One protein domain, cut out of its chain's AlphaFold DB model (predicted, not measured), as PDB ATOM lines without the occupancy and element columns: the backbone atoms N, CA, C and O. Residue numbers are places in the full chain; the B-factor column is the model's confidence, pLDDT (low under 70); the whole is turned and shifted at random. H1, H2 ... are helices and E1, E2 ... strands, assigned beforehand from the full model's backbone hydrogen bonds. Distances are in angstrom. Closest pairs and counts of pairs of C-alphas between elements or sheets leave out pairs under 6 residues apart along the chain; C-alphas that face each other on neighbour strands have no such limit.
ATOM      1  N   PRO A   2      54.474  -8.761 -30.231       92.56
ATOM      2  CA  PRO A   2      54.537  -8.927 -31.683       92.56
ATOM      3  C   PRO A   2      54.727  -7.597 -32.420       92.56
ATOM      4  O   PRO A   2      54.223  -6.554 -31.985       92.56
ATOM      5  N   CYS A   3      55.421  -7.660 -33.554       94.31
ATOM      6  CA  CYS A   3      55.558  -6.560 -34.503       94.31
ATOM      7  C   CYS A   3      54.653  -6.815 -35.713       94.31
ATOM      8  O   CYS A   3      54.805  -7.826 -36.402       94.31
ATOM      9  N   ILE A   4      53.714  -5.903 -35.955       96.88
ATOM     10  CA  ILE A   4      52.735  -5.975 -37.038       96.88
ATOM     11  C   ILE A   4      53.105  -4.933 -38.086       96.88
ATOM     12  O   ILE A   4      53.088  -3.736 -37.808       96.88
ATOM     13  N   GLN A   5      53.419  -5.388 -39.293       97.62
ATOM     14  CA  GLN A   5      53.735  -4.538 -40.437       97.62
ATOM     15  C   GLN A   5      52.593  -4.616 -41.436       97.62
ATOM     16  O   GLN A   5      52.203  -5.712 -41.833       97.62
ATOM     17  N   ILE A   6      52.067  -3.467 -41.835       98.00
ATOM     18  CA  ILE A   6      50.986  -3.345 -42.805       98.00
ATOM     19  C   ILE A   6      51.504  -2.510 -43.971       98.00
ATOM     20  O   ILE A   6      52.037  -1.420 -43.769       98.00
ATOM     21  N   GLN A   7      51.340  -3.021 -45.185       98.38
ATOM     22  CA  GLN A   7      51.620  -2.300 -46.422       98.38
ATOM     23  C   GLN A   7      50.298  -2.090 -47.159       98.38
ATOM     24  O   GLN A   7      49.577  -3.046 -47.435       98.38
ATOM     25  N   ILE A   8      49.955  -0.838 -47.425       98.19
ATOM     26  CA  ILE A   8      48.676  -0.411 -48.006       98.19
ATOM     27  C   ILE A   8      48.933   0.776 -48.936       98.19
ATOM     28  O   ILE A   8      49.857   1.559 -48.706       98.19
ATOM     29  N   ASP A   9      48.118   0.936 -49.979       98.19
ATOM     30  CA  ASP A   9      48.162   2.149 -50.792       98.19
ATOM     31  C   ASP A   9      47.981   3.411 -49.918       98.19
ATOM     32  O   ASP A   9      47.208   3.431 -48.956       98.19
ATOM     33  N   ALA A  10      48.760   4.457 -50.192       96.19
ATOM     34  CA  ALA A  10      48.790   5.648 -49.346       96.19
ATOM     35  C   ALA A  10      47.481   6.453 -49.409       96.19
ATOM     36  O   ALA A  10      47.075   7.038 -48.396       96.19
ATOM     37  N   ASP A  11      46.816   6.463 -50.567       96.94
ATOM     38  CA  ASP A  11      45.524   7.124 -50.732       96.94
ATOM     39  C   ASP A  11      44.439   6.312 -50.010       96.94
ATOM     40  O   ASP A  11      43.649   6.889 -49.262       96.94
ATOM     41  N   ASP A  12      44.483   4.976 -50.108       97.31
ATOM     42  CA  ASP A  12      43.584   4.076 -49.368       97.31
ATOM     43  C   ASP A  12      43.734   4.234 -47.845       97.31
ATOM     44  O   ASP A  12      42.738   4.272 -47.119       97.31
ATOM     45  N   PHE A  13      44.963   4.356 -47.327       95.69
ATOM     46  CA  PHE A  13      45.185   4.576 -45.893       95.69
ATOM     47  C   PHE A  13      44.667   5.940 -45.430       95.69
ATOM     48  O   PHE A  13      44.069   6.045 -44.356       95.69
ATOM     49  N   THR A  14      44.853   6.972 -46.255       93.31
ATOM     50  CA  THR A  14      44.319   8.314 -45.995       93.31
ATOM     51  C   THR A  14      42.790   8.292 -45.979       93.31
ATOM     52  O   THR A  14      42.171   8.832 -45.057       93.31
ATOM     53  N   GLU A  15      42.166   7.621 -46.953       93.25
ATOM     54  CA  GLU A  15      40.714   7.456 -47.003       93.25
ATOM     55  C   GLU A  15      40.214   6.690 -45.772       93.25
ATOM     56  O   GLU A  15      39.344   7.196 -45.061       93.25
ATOM     57  N   LEU A  16      40.813   5.535 -45.460       93.38
ATOM     58  CA  LEU A  16      40.510   4.730 -44.274       93.38
ATOM     59  C   LEU A  16      40.547   5.578 -42.999       93.38
ATOM     60  O   LEU A  16      39.596   5.540 -42.213       93.38
ATOM     61  N   GLY A  17      41.624   6.341 -42.792       89.81
ATOM     62  CA  GLY A  17      41.799   7.209 -41.628       89.81
ATOM     63  C   GLY A  17      40.719   8.287 -41.533       89.81
ATOM     64  O   GLY A  17      40.203   8.552 -40.445       89.81
ATOM     65  N   SER A  18      40.307   8.848 -42.671       87.81
ATOM     66  CA  SER A  18      39.310   9.925 -42.741       87.81
ATOM     67  C   SER A  18      37.863   9.484 -42.483       87.81
ATOM     68  O   SER A  18      37.011  10.328 -42.201       87.81
ATOM     69  N   GLN A  19      37.560   8.180 -42.552       88.62
ATOM     70  CA  GLN A  19      36.200   7.681 -42.347       88.62
ATOM     71  C   GLN A  19      35.687   7.994 -40.931       88.62
ATOM     72  O   GLN A  19      36.365   7.766 -39.922       88.62
ATOM     73  N   ASN A  20      34.443   8.468 -40.859       83.56
ATOM     74  CA  ASN A  20      33.745   8.851 -39.635       83.56
ATOM     75  C   ASN A  20      32.345   8.221 -39.635       83.56
ATOM     76  O   ASN A  20      31.623   8.300 -40.628       83.56
ATOM     77  N   ARG A  21      31.958   7.621 -38.500       87.62
ATOM     78  CA  ARG A  21      30.660   6.962 -38.307       87.62
ATOM     79  C   ARG A  21      29.453   7.881 -38.520       87.62
ATOM     80  O   ARG A  21      28.461   7.459 -39.100       87.62
ATOM     81  N   PHE A  22      29.537   9.113 -38.037       85.12
ATOM     82  CA  PHE A  22      28.418  10.050 -37.949       85.12
ATOM     83  C   PHE A  22      28.495  11.180 -38.984       85.12
ATOM     84  O   PHE A  22      27.724  12.134 -38.916       85.12
ATOM     85  N   GLY A  23      29.412  11.068 -39.951       79.12
ATOM     86  CA  GLY A  23      29.653  12.095 -40.962       79.12
ATOM     87  C   GLY A  23      30.182  13.414 -40.384       79.12
ATOM     88  O   GLY A  23      30.391  13.558 -39.178       79.12
ATOM     89  N   GLY A  24      30.398  14.388 -41.269       77.25
ATOM     90  CA  GLY A  24      31.009  15.669 -40.909       77.25
ATOM     91  C   GLY A  24      32.523  15.578 -40.706       77.25
ATOM     92  O   GLY A  24      33.152  14.563 -41.019       77.25
ATOM     93  N   SER A  25      33.114  16.670 -40.219       73.62
ATOM     94  CA  SER A  25      34.529  16.696 -39.838       73.62
ATOM     95  C   SER A  25      34.771  15.906 -38.540       73.62
ATOM     96  O   SER A  25      33.827  15.500 -37.861       73.62
ATOM     97  N   HIS A  26      36.037  15.690 -38.168       67.12
ATOM     98  CA  HIS A  26      36.374  15.093 -36.866       67.12
ATOM     99  C   HIS A  26      35.897  15.966 -35.687       67.12
ATOM    100  O   HIS A  26      35.541  15.427 -34.645       67.12
ATOM    101  N   GLU A  27      35.835  17.290 -35.858       69.69
ATOM    102  CA  GLU A  27      35.334  18.224 -34.836       69.69
ATOM    103  C   GLU A  27      33.812  18.098 -34.646       69.69
ATOM    104  O   GLU A  27      33.315  18.179 -33.524       69.69
ATOM    105  N   ASP A  28      33.068  17.809 -35.719       74.75
ATOM    106  CA  ASP A  28      31.606  17.647 -35.668       74.75
ATOM    107  C   ASP A  28      31.174  16.288 -35.092       74.75
ATOM    108  O   ASP A  28      30.011  16.090 -34.730       74.75
ATOM    109  N   GLN A  29      32.095  15.323 -35.030       74.56
ATOM    110  CA  GLN A  29      31.767  13.923 -34.785       74.56
ATOM    111  C   GLN A  29      31.099  13.683 -33.434       74.56
ATOM    112  O   GLN A  29      30.126  12.930 -33.368       74.56
ATOM    113  N   LEU A  30      31.609  14.312 -32.372       76.12
ATOM    114  CA  LEU A  30      31.051  14.172 -31.028       76.12
ATOM    115  C   LEU A  30      29.616  14.716 -30.985       76.12
ATOM    116  O   LEU A  30      28.709  14.018 -30.541       76.12
ATOM    117  N   GLY A  31      29.391  15.913 -31.534       78.94
ATOM    118  CA  GLY A  31      28.061  16.520 -31.611       78.94
ATOM    119  C   GLY A  31      27.072  15.683 -32.427       78.94
ATOM    120  O   GLY A  31      25.942  15.465 -31.991       78.94
ATOM    121  N   ASN A  32      27.505  15.150 -33.574       83.19
ATOM    122  CA  ASN A  32      26.670  14.284 -34.410       83.19
ATOM    123  C   ASN A  32      26.342  12.956 -33.711       83.19
ATOM    124  O   ASN A  32      25.209  12.478 -33.799       83.19
ATOM    125  N   ALA A  33      27.306  12.377 -32.990       81.00
ATOM    126  CA  ALA A  33      27.094  11.165 -32.209       81.00
ATOM    127  C   ALA A  33      26.081  11.386 -31.084       81.00
ATOM    128  O   ALA A  33      25.130  10.619 -30.968       81.00
ATOM    129  N   ILE A  34      26.240  12.462 -30.305       80.31
ATOM    130  CA  ILE A  34      25.299  12.848 -29.245       80.31
ATOM    131  C   ILE A  34      23.907  13.063 -29.839       80.31
ATOM    132  O   ILE A  34      22.928  12.515 -29.337       80.31
ATOM    133  N   GLY A  35      23.816  13.796 -30.953       81.81
ATOM    134  CA  GLY A  35      22.555  14.014 -31.657       81.81
ATOM    135  C   GLY A  35      21.866  12.709 -32.061       81.81
ATOM    136  O   GLY A  35      20.653  12.593 -31.910       81.81
ATOM    137  N   HIS A  36      22.627  11.712 -32.521       83.19
ATOM    138  CA  HIS A  36      22.097  10.389 -32.854       83.19
ATOM    139  C   HIS A  36      21.718   9.570 -31.612       83.19
ATOM    140  O   HIS A  36      20.727   8.839 -31.626       83.19
ATOM    141  N   ILE A  37      22.502   9.664 -30.536       82.00
ATOM    142  CA  ILE A  37      22.231   8.941 -29.291       82.00
ATOM    143  C   ILE A  37      20.915   9.417 -28.671       82.00
ATOM    144  O   ILE A  37      20.119   8.592 -28.226       82.00
ATOM    145  N   LEU A  38      20.680  10.731 -28.692       80.25
ATOM    146  CA  LEU A  38      19.499  11.374 -28.117       80.25
ATOM    147  C   LEU A  38      18.253  11.301 -29.016       80.25
ATOM    148  O   LEU A  38      17.154  11.583 -28.541       80.25
ATOM    149  N   SER A  39      18.393  10.969 -30.304       80.69
ATOM    150  CA  SER A  39      17.267  10.989 -31.248       80.69
ATOM    151  C   SER A  39      16.485   9.677 -31.316       80.69
ATOM    152  O   SER A  39      15.267   9.715 -31.481       80.69
ATOM    153  N   THR A  40      17.156   8.525 -31.221       83.94
ATOM    154  CA  THR A  40      16.519   7.204 -31.346       83.94
ATOM    155  C   THR A  40      17.359   6.099 -30.724       83.94
ATOM    156  O   THR A  40      18.572   6.093 -30.903       83.94
ATOM    157  N   CYS A  41      16.722   5.126 -30.068       85.31
ATOM    158  CA  CYS A  41      17.363   3.909 -29.559       85.31
ATOM    159  C   CYS A  41      16.939   2.622 -30.291       85.31
ATOM    160  O   CYS A  41      17.461   1.545 -30.010       85.31
ATOM    161  N   THR A  42      16.029   2.743 -31.259       87.75
ATOM    162  CA  THR A  42      15.404   1.629 -31.991       87.75
ATOM    163  C   THR A  42      16.004   1.397 -33.373       87.75
ATOM    164  O   THR A  42      15.506   0.574 -34.142       87.75
ATOM    165  N   GLU A  43      17.074   2.115 -33.708       88.25
ATOM    166  CA  GLU A  43      17.765   2.002 -34.987       88.25
ATOM    167  C   GLU A  43      19.253   1.713 -34.766       88.25
ATOM    168  O   GLU A  43      19.860   2.281 -33.847       88.25
ATOM    169  N   PRO A  44      19.861   0.854 -35.603       89.69
ATOM    170  CA  PRO A  44      21.282   0.575 -35.516       89.69
ATOM    171  C   PRO A  44      22.086   1.823 -35.876       89.69
ATOM    172  O   PRO A  44      21.696   2.623 -36.729       89.69
ATOM    173  N   PHE A  45      23.264   1.961 -35.272       89.00
ATOM    174  CA  PHE A  45      24.190   3.009 -35.681       89.00
ATOM    175  C   PHE A  45      24.693   2.780 -37.118       89.00
ATOM    176  O   PHE A  45      24.891   1.630 -37.522       89.00
ATOM    177  N   PRO A  46      24.999   3.850 -37.875       88.12
ATOM    178  CA  PRO A  46      25.616   3.717 -39.194       88.12
ATOM    179  C   PRO A  46      26.938   2.935 -39.123       88.12
ATOM    180  O   PRO A  46      27.691   3.106 -38.166       88.12
ATOM    181  N   ASP A  47      27.268   2.130 -40.137       87.62
ATOM    182  CA  ASP A  47      28.574   1.455 -40.275       87.62
ATOM    183  C   ASP A  47      29.236   1.830 -41.613       87.62
ATOM    184  O   ASP A  47      29.152   1.078 -42.584       87.62
ATOM    185  N   PRO A  48      29.862   3.017 -41.717       87.06
ATOM    186  CA  PRO A  48      30.389   3.517 -42.986       87.06
ATOM    187  C   PRO A  48      31.808   3.017 -43.301       87.06
ATOM    188  O   PRO A  48      32.440   3.529 -44.222       87.06
ATOM    189  N   PHE A  49      32.350   2.074 -42.524       91.81
ATOM    190  CA  PHE A  49      33.758   1.702 -42.626       91.81
ATOM    191  C   PHE A  49      34.016   0.665 -43.722       91.81
ATOM    192  O   PHE A  49      33.604  -0.496 -43.620       91.81
ATOM    193  N   SER A  50      34.775   1.064 -44.740       95.44
ATOM    194  CA  SER A  50      35.132   0.212 -45.882       95.44
ATOM    195  C   SER A  50      36.391  -0.610 -45.620       95.44
ATOM    196  O   SER A  50      37.280  -0.196 -44.880       95.44
ATOM    197  N   TYR A  51      36.473  -1.782 -46.257       97.69
ATOM    198  CA  TYR A  51      37.708  -2.564 -46.312       97.69
ATOM    199  C   TYR A  51      38.549  -2.157 -47.517       97.69
ATOM    200  O   TYR A  51      38.036  -2.138 -48.634       97.69
ATOM    201  N   PHE A  52      39.839  -1.967 -47.278       98.25
ATOM    202  CA  PHE A  52      40.869  -1.695 -48.269       98.25
ATOM    203  C   PHE A  52      41.839  -2.885 -48.342       98.25
ATOM    204  O   PHE A  52      42.018  -3.579 -47.332       98.25
ATOM    205  N   PRO A  53      42.404  -3.192 -49.520       98.38
ATOM    206  CA  PRO A  53      43.405  -4.242 -49.664       98.38
ATOM    207  C   PRO A  53      44.736  -3.815 -49.036       98.38
ATOM    208  O   PRO A  53      45.176  -2.682 -49.202       98.38
ATOM    209  N   ALA A  54      45.389  -4.731 -48.328       98.31
ATOM    210  CA  ALA A  54      46.713  -4.518 -47.753       98.31
ATOM    211  C   ALA A  54      47.484  -5.839 -47.668       98.31
ATOM    212  O   ALA A  54      46.878  -6.910 -47.667       98.31
ATOM    213  N   ASP A  55      48.800  -5.765 -47.519       98.06
ATOM    214  CA  ASP A  55      49.635  -6.898 -47.127       98.06
ATOM    215  C   ASP A  55      49.994  -6.755 -45.648       98.06
ATOM    216  O   ASP A  55      50.212  -5.646 -45.149       98.06
ATOM    217  N   ILE A  56      50.038  -7.870 -44.922       97.62
ATOM    218  CA  ILE A  56      50.352  -7.885 -43.492       97.62
ATOM    219  C   ILE A  56      51.453  -8.892 -43.181       97.62
ATOM    220  O   ILE A  56      51.464 -10.008 -43.700       97.62
ATOM    221  N   GLN A  57      52.355  -8.516 -42.279       96.62
ATOM    222  CA  GLN A  57      53.326  -9.409 -41.663       96.62
ATOM    223  C   GLN A  57      53.264  -9.292 -40.139       96.62
ATOM    224  O   GLN A  57      53.272  -8.189 -39.600       96.62
ATOM    225  N   VAL A  58      53.249 -10.427 -39.444       95.12
ATOM    226  CA  VAL A  58      53.334 -10.508 -37.982       95.12
ATOM    227  C   VAL A  58      54.447 -11.475 -37.613       95.12
ATOM    228  O   VAL A  58      54.380 -12.654 -37.959       95.12
ATOM    229  N   ASP A  59      55.495 -10.964 -36.966       89.19
ATOM    230  CA  ASP A  59      56.676 -11.732 -36.539       89.19
ATOM    231  C   ASP A  59      57.260 -12.653 -37.640       89.19
ATOM    232  O   ASP A  59      57.725 -13.764 -37.386       89.19
ATOM    233  N   GLY A  60      57.236 -12.186 -38.894       87.50
ATOM    234  CA  GLY A  60      57.765 -12.902 -40.063       87.50
ATOM    235  C   GLY A  60      56.777 -13.835 -40.777       87.50
ATOM    236  O   GLY A  60      57.114 -14.357 -41.838       87.50
ATOM    237  N   ILE A  61      55.563 -14.024 -40.252       94.06
ATOM    238  CA  ILE A  61      54.465 -14.701 -40.958       94.06
ATOM    239  C   ILE A  61      53.721 -13.647 -41.776       94.06
ATOM    240  O   ILE A  61      53.333 -12.625 -41.218       94.06
ATOM    241  N   SER A  62      53.509 -13.886 -43.069       95.69
ATOM    242  CA  SER A  62      52.887 -12.920 -43.983       95.69
ATOM    243  C   SER A  62      51.591 -13.441 -44.600       95.69
ATOM    244  O   SER A  62      51.444 -14.643 -44.826       95.69
ATOM    245  N   ALA A  63      50.678 -12.520 -44.894       96.62
ATOM    246  CA  ALA A  63      49.502 -12.743 -45.722       96.62
ATOM    247  C   ALA A  63      49.290 -11.525 -46.630       96.62
ATOM    248  O   ALA A  63      49.252 -10.391 -46.151       96.62
ATOM    249  N   ASP A  64      49.130 -11.777 -47.925       96.88
ATOM    250  CA  ASP A  64      48.980 -10.729 -48.934       96.88
ATOM    251  C   ASP A  64      47.500 -10.514 -49.268       96.88
ATOM    252  O   ASP A  64      46.706 -11.462 -49.242       96.88
ATOM    253  N   THR A  65      47.138  -9.288 -49.653       96.81
ATOM    254  CA  THR A  65      45.771  -8.912 -50.063       96.81
ATOM    255  C   THR A  65      44.710  -9.223 -48.992       96.81
ATOM    256  O   THR A  65      43.594  -9.670 -49.278       96.81
ATOM    257  N   VAL A  66      45.043  -8.966 -47.728       98.00
ATOM    258  CA  VAL A  66      44.081  -8.979 -46.626       98.00
ATOM    259  C   VAL A  66      43.163  -7.759 -46.703       98.00
ATOM    260  O   VAL A  66      43.456  -6.770 -47.371       98.00
ATOM    261  N   GLY A  67      42.031  -7.806 -46.003       98.19
ATOM    262  CA  GLY A  67      41.177  -6.637 -45.823       98.19
ATOM    263  C   GLY A  67      41.499  -5.907 -44.537       98.19
ATOM    264  O   GLY A  67      41.347  -6.484 -43.460       98.19
ATOM    265  N   ILE A  68      41.827  -4.624 -44.632       97.81
ATOM    266  CA  ILE A  68      41.964  -3.729 -43.485       97.81
ATOM    267  C   ILE A  68      40.875  -2.659 -43.504       97.81
ATOM    268  O   ILE A  68      40.523  -2.139 -44.556       97.81
ATOM    269  N   ARG A  69      40.306  -2.343 -42.341       96.12
ATOM    270  CA  ARG A  69      39.343  -1.245 -42.198       96.12
ATOM    271  C   ARG A  69      39.516  -0.504 -40.888       96.12
ATOM    272  O   ARG A  69      39.967  -1.093 -39.899       96.12
ATOM    273  N   LYS A  70      39.036   0.739 -40.848       93.56
ATOM    274  CA  LYS A  70      38.864   1.471 -39.593       93.56
ATOM    275  C   LYS A  70      37.825   0.766 -38.710       93.56
ATOM    276  O   LYS A  70      36.824   0.200 -39.172       93.56
ATOM    277  N   LYS A  71      38.097   0.779 -37.411       90.00
ATOM    278  CA  LYS A  71      37.177   0.426 -36.331       90.00
ATOM    279  C   LYS A  71      36.966   1.676 -35.498       90.00
ATOM    280  O   LYS A  71      37.925   2.363 -35.169       90.00
ATOM    281  N   GLY A  72      35.738   1.917 -35.071       80.00
ATOM    282  CA  GLY A  72      35.519   2.885 -34.014       80.00
ATOM    283  C   GLY A  72      34.061   3.214 -33.753       80.00
ATOM    284  O   GLY A  72      33.187   3.058 -34.612       80.00
ATOM    285  N   PHE A  73      33.849   3.668 -32.530       80.00
ATOM    286  CA  PHE A  73      32.741   4.505 -32.095       80.00
ATOM    287  C   PHE A  73      33.353   5.785 -31.497       80.00
ATOM    288  O   PHE A  73      34.563   5.954 -31.629       80.00
ATOM    289  N   VAL A  74      32.569   6.663 -30.865       67.56
ATOM    290  CA  VAL A  74      32.970   8.027 -30.439       67.56
ATOM    291  C   VAL A  74      34.371   8.126 -29.810       67.56
ATOM    292  O   VAL A  74      35.163   8.953 -30.252       67.56
ATOM    293  N   GLY A  75      34.727   7.259 -28.854       59.28
ATOM    294  CA  GLY A  75      36.031   7.320 -28.172       59.28
ATOM    295  C   GLY A  75      37.248   6.946 -29.036       59.28
ATOM    296  O   GLY A  75      38.343   7.459 -28.829       59.28
ATOM    297  N   SER A  76      37.087   6.098 -30.060       58.69
ATOM    298  CA  SER A  76      38.215   5.598 -30.879       58.69
ATOM    299  C   SER A  76      38.489   6.420 -32.146       58.69
ATOM    300  O   SER A  76      39.396   6.090 -32.915       58.69
ATOM    301  N   VAL A  77      37.673   7.443 -32.393       59.88
ATOM    302  CA  VAL A  77      37.614   8.241 -33.633       59.88
ATOM    303  C   VAL A  77      37.819   9.736 -33.377       59.88
ATOM    304  O   VAL A  77      37.571  10.549 -34.256       59.88
ATOM    305  N   LEU A  78      38.298  10.096 -32.186       65.44
ATOM    306  CA  LEU A  78      38.638  11.468 -31.817       65.44
ATOM    307  C   LEU A  78      39.766  12.041 -32.701       65.44
ATOM    308  O   LEU A  78      40.335  11.359 -33.561       65.44
ATOM    309  N   SER A  79      40.093  13.317 -32.478       58.38
ATOM    310  CA  SER A  79      41.206  14.000 -33.151       58.38
ATOM    311  C   SER A  79      42.500  13.173 -33.086       58.38
ATOM    312  O   SER A  79      42.847  12.627 -32.039       58.38
ATOM    313  N   GLY A  80      43.190  13.040 -34.223       63.97
ATOM    314  CA  GLY A  80      44.373  12.186 -34.385       63.97
ATOM    315  C   GLY A  80      44.077  10.735 -34.794       63.97
ATOM    316  O   GLY A  80      45.006   9.998 -35.134       63.97
ATOM    317  N   SER A  81      42.807  10.301 -34.815       66.44
ATOM    318  CA  SER A  81      42.431   8.957 -35.295       66.44
ATOM    319  C   SER A  81      42.576   8.772 -36.808       66.44
ATOM    320  O   SER A  81      42.603   7.639 -37.283       66.44
ATOM    321  N   ASP A  82      42.677   9.862 -37.562       74.56
ATOM    322  CA  ASP A  82      43.013   9.873 -38.983       74.56
ATOM    323  C   ASP A  82      44.454   9.415 -39.238       74.56
ATOM    324  O   ASP A  82      44.719   8.739 -40.229       74.56
ATOM    325  N   GLN A  83      45.365   9.716 -38.308       82.75
ATOM    326  CA  GLN A  83      46.778   9.327 -38.374       82.75
ATOM    327  C   GLN A  83      47.079   8.036 -37.598       82.75
ATOM    328  O   GLN A  83      47.987   7.291 -37.963       82.75
ATOM    329  N   ARG A  84      46.309   7.750 -36.537       88.88
ATOM    330  CA  ARG A  84      46.423   6.542 -35.700       88.88
ATOM    331  C   ARG A  84      45.054   5.858 -35.543       88.88
ATOM    332  O   ARG A  84      44.491   5.840 -34.443       88.88
ATOM    333  N   PRO A  85      44.461   5.308 -36.619       92.12
ATOM    334  CA  PRO A  85      43.148   4.669 -36.548       92.12
ATOM    335  C   PRO A  85      43.210   3.368 -35.751       92.12
ATOM    336  O   PRO A  85      44.216   2.663 -35.790       92.12
ATOM    337  N   SER A  86      42.118   3.008 -35.071       93.81
ATOM    338  CA  SER A  86      41.896   1.616 -34.663       93.81
ATOM    339  C   SER A  86      41.584   0.779 -35.903       93.81
ATOM    340  O   SER A  86      40.820   1.205 -36.772       93.81
ATOM    341  N   LEU A  87      42.149  -0.422 -35.989       96.00
ATOM    342  CA  LEU A  87      42.151  -1.242 -37.196       96.00
ATOM    343  C   LEU A  87      41.500  -2.601 -36.934       96.00
ATOM    344  O   LEU A  87      41.718  -3.240 -35.903       96.00
ATOM    345  N   LYS A  88      40.713  -3.072 -37.900       96.38
ATOM    346  CA  LYS A  88      40.332  -4.483 -38.018       96.38
ATOM    347  C   LYS A  88      40.971  -5.052 -39.273       96.38
ATOM    348  O   LYS A  88      40.808  -4.486 -40.352       96.38
ATOM    349  N   VAL A  89      41.634  -6.191 -39.124       97.06
ATOM    350  CA  VAL A  89      42.185  -6.966 -40.237       97.06
ATOM    351  C   VAL A  89      41.354  -8.230 -40.394       97.06
ATOM    352  O   VAL A  89      41.053  -8.904 -39.409       97.06
ATOM    353  N   LYS A  90      40.969  -8.547 -41.626       97.06
ATOM    354  CA  LYS A  90      40.310  -9.792 -42.014       97.06
ATOM    355  C   LYS A  90      41.125 -10.412 -43.144       97.06
ATOM    356  O   LYS A  90      41.101  -9.903 -44.264       97.06
ATOM    357  N   THR A  91      41.840 -11.492 -42.845       96.94
ATOM    358  CA  THR A  91      42.768 -12.131 -43.792       96.94
ATOM    359  C   THR A  91      42.016 -12.628 -45.016       96.94
ATOM    360  O   THR A  91      42.347 -12.297 -46.143       96.94
ATOM    361  N   ASN A  92      40.876 -13.279 -44.806       95.75
ATOM    362  CA  ASN A  92      40.058 -13.814 -45.886       95.75
ATOM    363  C   ASN A  92      39.030 -12.829 -46.473       95.75
ATOM    364  O   ASN A  92      37.948 -13.234 -46.899       95.75
ATOM    365  N   LYS A  93      39.292 -11.515 -46.439       97.12
ATOM    366  CA  LYS A  93      38.344 -10.533 -46.998       97.12
ATOM    367  C   LYS A  93      38.294 -10.585 -48.526       97.12
ATOM    368  O   LYS A  93      37.204 -10.456 -49.080       97.12
ATOM    369  N   PHE A  94      39.453 -10.724 -49.166       96.75
ATOM    370  CA  PHE A  94      39.594 -10.742 -50.626       96.75
ATOM    371  C   PHE A  94      40.115 -12.082 -51.159       96.75
ATOM    372  O   PHE A  94      39.947 -12.367 -52.342       96.75
ATOM    373  N   VAL A  95      40.698 -12.914 -50.291       96.06
ATOM    374  CA  VAL A  95      41.166 -14.266 -50.615       96.06
ATOM    375  C   VAL A  95      40.468 -15.268 -49.700       96.06
ATOM    376  O   VAL A  95      40.746 -15.327 -48.505       96.06
ATOM    377  N   ASP A  96      39.553 -16.070 -50.239       95.06
ATOM    378  CA  ASP A  96      38.799 -17.041 -49.438       95.06
ATOM    379  C   ASP A  96      39.723 -18.026 -48.700       95.06
ATOM    380  O   ASP A  96      40.717 -18.504 -49.246       95.06
ATOM    381  N   ASN A  97      39.363 -18.371 -47.459       93.25
ATOM    382  CA  ASN A  97      40.094 -19.318 -46.602       93.25
ATOM    383  C   ASN A  97      41.580 -18.970 -46.358       93.25
ATOM    384  O   ASN A  97      42.380 -19.859 -46.072       93.25
ATOM    385  N   GLN A  98      41.964 -17.693 -46.466       95.31
ATOM    386  CA  GLN A  98      43.303 -17.234 -46.099       95.31
ATOM    387  C   GLN A  98      43.411 -16.989 -44.587       95.31
ATOM    388  O   GLN A  98      42.522 -16.387 -43.981       95.31
ATOM    389  N   TYR A  99      44.533 -17.396 -43.995       93.88
ATOM    390  CA  TYR A  99      44.849 -17.222 -42.577       93.88
ATOM    391  C   TYR A  99      46.250 -16.641 -42.415       93.88
ATOM    392  O   TYR A  99      47.132 -16.885 -43.240       93.88
ATOM    393  N   LEU A 100      46.457 -15.917 -41.320       91.00
ATOM    394  CA  LEU A 100      47.769 -15.510 -40.845       91.00
ATOM    395  C   LEU A 100      48.154 -16.419 -39.671       91.00
ATOM    396  O   LEU A 100      47.688 -16.234 -38.546       91.00
ATOM    397  N   GLY A 101      48.939 -17.462 -39.950       88.19
ATOM    398  CA  GLY A 101      49.073 -18.588 -39.023       88.19
ATOM    399  C   GLY A 101      47.723 -19.292 -38.864       88.19
ATOM    400  O   GLY A 101      47.191 -19.823 -39.834       88.19
ATOM    401  N   GLU A 102      47.149 -19.253 -37.660       87.25
ATOM    402  CA  GLU A 102      45.806 -19.787 -37.357       87.25
ATOM    403  C   GLU A 102      44.732 -18.686 -37.261       87.25
ATOM    404  O   GLU A 102      43.560 -18.956 -36.994       87.25
ATOM    405  N   ILE A 103      45.121 -17.426 -37.465       88.19
ATOM    406  CA  ILE A 103      44.278 -16.260 -37.207       88.19
ATOM    407  C   ILE A 103      43.596 -15.811 -38.502       88.19
ATOM    408  O   ILE A 103      44.245 -15.569 -39.516       88.19
ATOM    409  N   GLU A 104      42.272 -15.655 -38.453       92.44
ATOM    410  CA  GLU A 104      41.476 -15.094 -39.559       92.44
ATOM    411  C   GLU A 104      41.247 -13.577 -39.401       92.44
ATOM    412  O   GLU A 104      40.965 -12.852 -40.360       92.44
ATOM    413  N   ARG A 105      41.284 -13.082 -38.158       94.69
ATOM    414  CA  ARG A 105      40.923 -11.702 -37.822       94.69
ATOM    415  C   ARG A 105      41.784 -11.152 -36.699       94.69
ATOM    416  O   ARG A 105      41.976 -11.826 -35.694       94.69
ATOM    417  N   LEU A 106      42.198  -9.898 -36.844       95.06
ATOM    418  CA  LEU A 106      42.881  -9.136 -35.802       95.06
ATOM    419  C   LEU A 106      42.060  -7.888 -35.471       95.06
ATOM    420  O   LEU A 106      41.521  -7.238 -36.373       95.06
ATOM    421  N   THR A 107      41.982  -7.544 -34.185       96.19
ATOM    422  CA  THR A 107      41.457  -6.254 -33.719       96.19
ATOM    423  C   THR A 107      42.581  -5.497 -33.033       96.19
ATOM    424  O   THR A 107      43.139  -5.987 -32.056       96.19
ATOM    425  N   LEU A 108      42.909  -4.317 -33.552       96.38
ATOM    426  CA  LEU A 108      43.993  -3.464 -33.077       96.38
ATOM    427  C   LEU A 108      43.393  -2.127 -32.639       96.38
ATOM    428  O   LEU A 108      43.021  -1.306 -33.478       96.38
ATOM    429  N   ASN A 109      43.274  -1.902 -31.334       94.94
ATOM    430  CA  ASN A 109      42.780  -0.639 -30.791       94.94
ATOM    431  C   ASN A 109      43.941   0.350 -30.612       94.94
ATOM    432  O   ASN A 109      44.999  -0.007 -30.094       94.94
ATOM    433  N   ASN A 110      43.724   1.593 -31.036       91.06
ATOM    434  CA  ASN A 110      44.716   2.671 -31.013       91.06
ATOM    435  C   ASN A 110      44.981   3.264 -29.621       91.06
ATOM    436  O   ASN A 110      45.953   4.003 -29.471       91.06
ATOM    437  N   ASN A 111      44.138   2.940 -28.632       88.75
ATOM    438  CA  ASN A 111      44.241   3.376 -27.238       88.75
ATOM    439  C   ASN A 111      44.231   4.905 -27.049       88.75
ATOM    440  O   ASN A 111      44.860   5.402 -26.121       88.75
TER     441      ASN A 111
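AT A GLANCE: This is residues 2 to 111 of the 432 residues of an uncharacterized protein of Deltaproteobacteria bacterium (UniProt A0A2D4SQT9). A strongly twisted, curled sheet of five antiparallel strands has the short helix H1 over one face, while a second helix, H2, lies well away from the sheet at the far end of an arm of loops. H2 makes one end of the longest axis and the E2 and E3 hairpin makes the other, and residues 38 to 44, of which 38 to 39 belong to H2, stand free. The printed part has 110 residues with two named helices and five named strands in the order E1 H1 H2 E2 E3 E4 E5, and the sheet runs E1 E2 E3 E4 E5. The class is mixed, helices and strands, with under half of the residues, 54, in named elements. The whole is compact, with a radius of gyration of the C-alphas of 15.2 A, yet elongated in outline, spanning 46 by 28 by 23 A.

IN THESE COORDINATES: E1, residues 3 to 8, begins at C-alpha 3 (55.558, -6.560, -34.503) and is 16.4 A long. H1 is residues 10 to 18, 12.3 A. H2 is residues 29 to 39, 15.2 A, ending at C-alpha 39 (17.267, 10.989, -31.248). E2 is residues 52 to 58, 18.4 A. E3, residues 61 to 71, is the longest strand at 23.4 A and bends by 87 degrees at residue 64. E4 is residues 86 to 90, 13.7 A. E5, residues 105 to 109, is 13.2 A and ends at C-alpha 109 (42.780, -0.639, -30.791).

HOW THE PARTS SIT: E1 and E5 are the edge strands. E1 and E2 are antiparallel at 155 degrees, with N 5 and O 57 2.8 A apart, within hydrogen-bond range. E2 to E5 form a meander, each strand the antiparallel neighbour of the one before. In the hairpin E2 and E3, N 58 and O 61 are 2.8 A apart; in E3 and E4, N 71 and O 86, 2.8 A; in E4 and E5, N 87 and O 108, 2.8 A. H1 is on the sheet at a height of 8.6 A and lies over E3, only just over it alone, since 2 of its C-alphas fall on E2. It runs along the strands, at 13 degrees to E3 on the local plane; its closest C-alphas to E3, those of Leu 16 and Lys 70, are 5.9 A apart. H2 is not on the sheet and is apart from H1. In H1 and H2 every O i to N i+4 pair is within hydrogen-bond range.

THE WHOLE: The C-alphas of Ser 39 and Gly 60, the two farthest apart, are 47.8 A apart. The printed part has no cut. The links H2 to E2, E3 to E4 and E4 to E5 are long. The mean pLDDT of the printed part is 88.3; residues 26 to 27 and 74 to 81 are under 70.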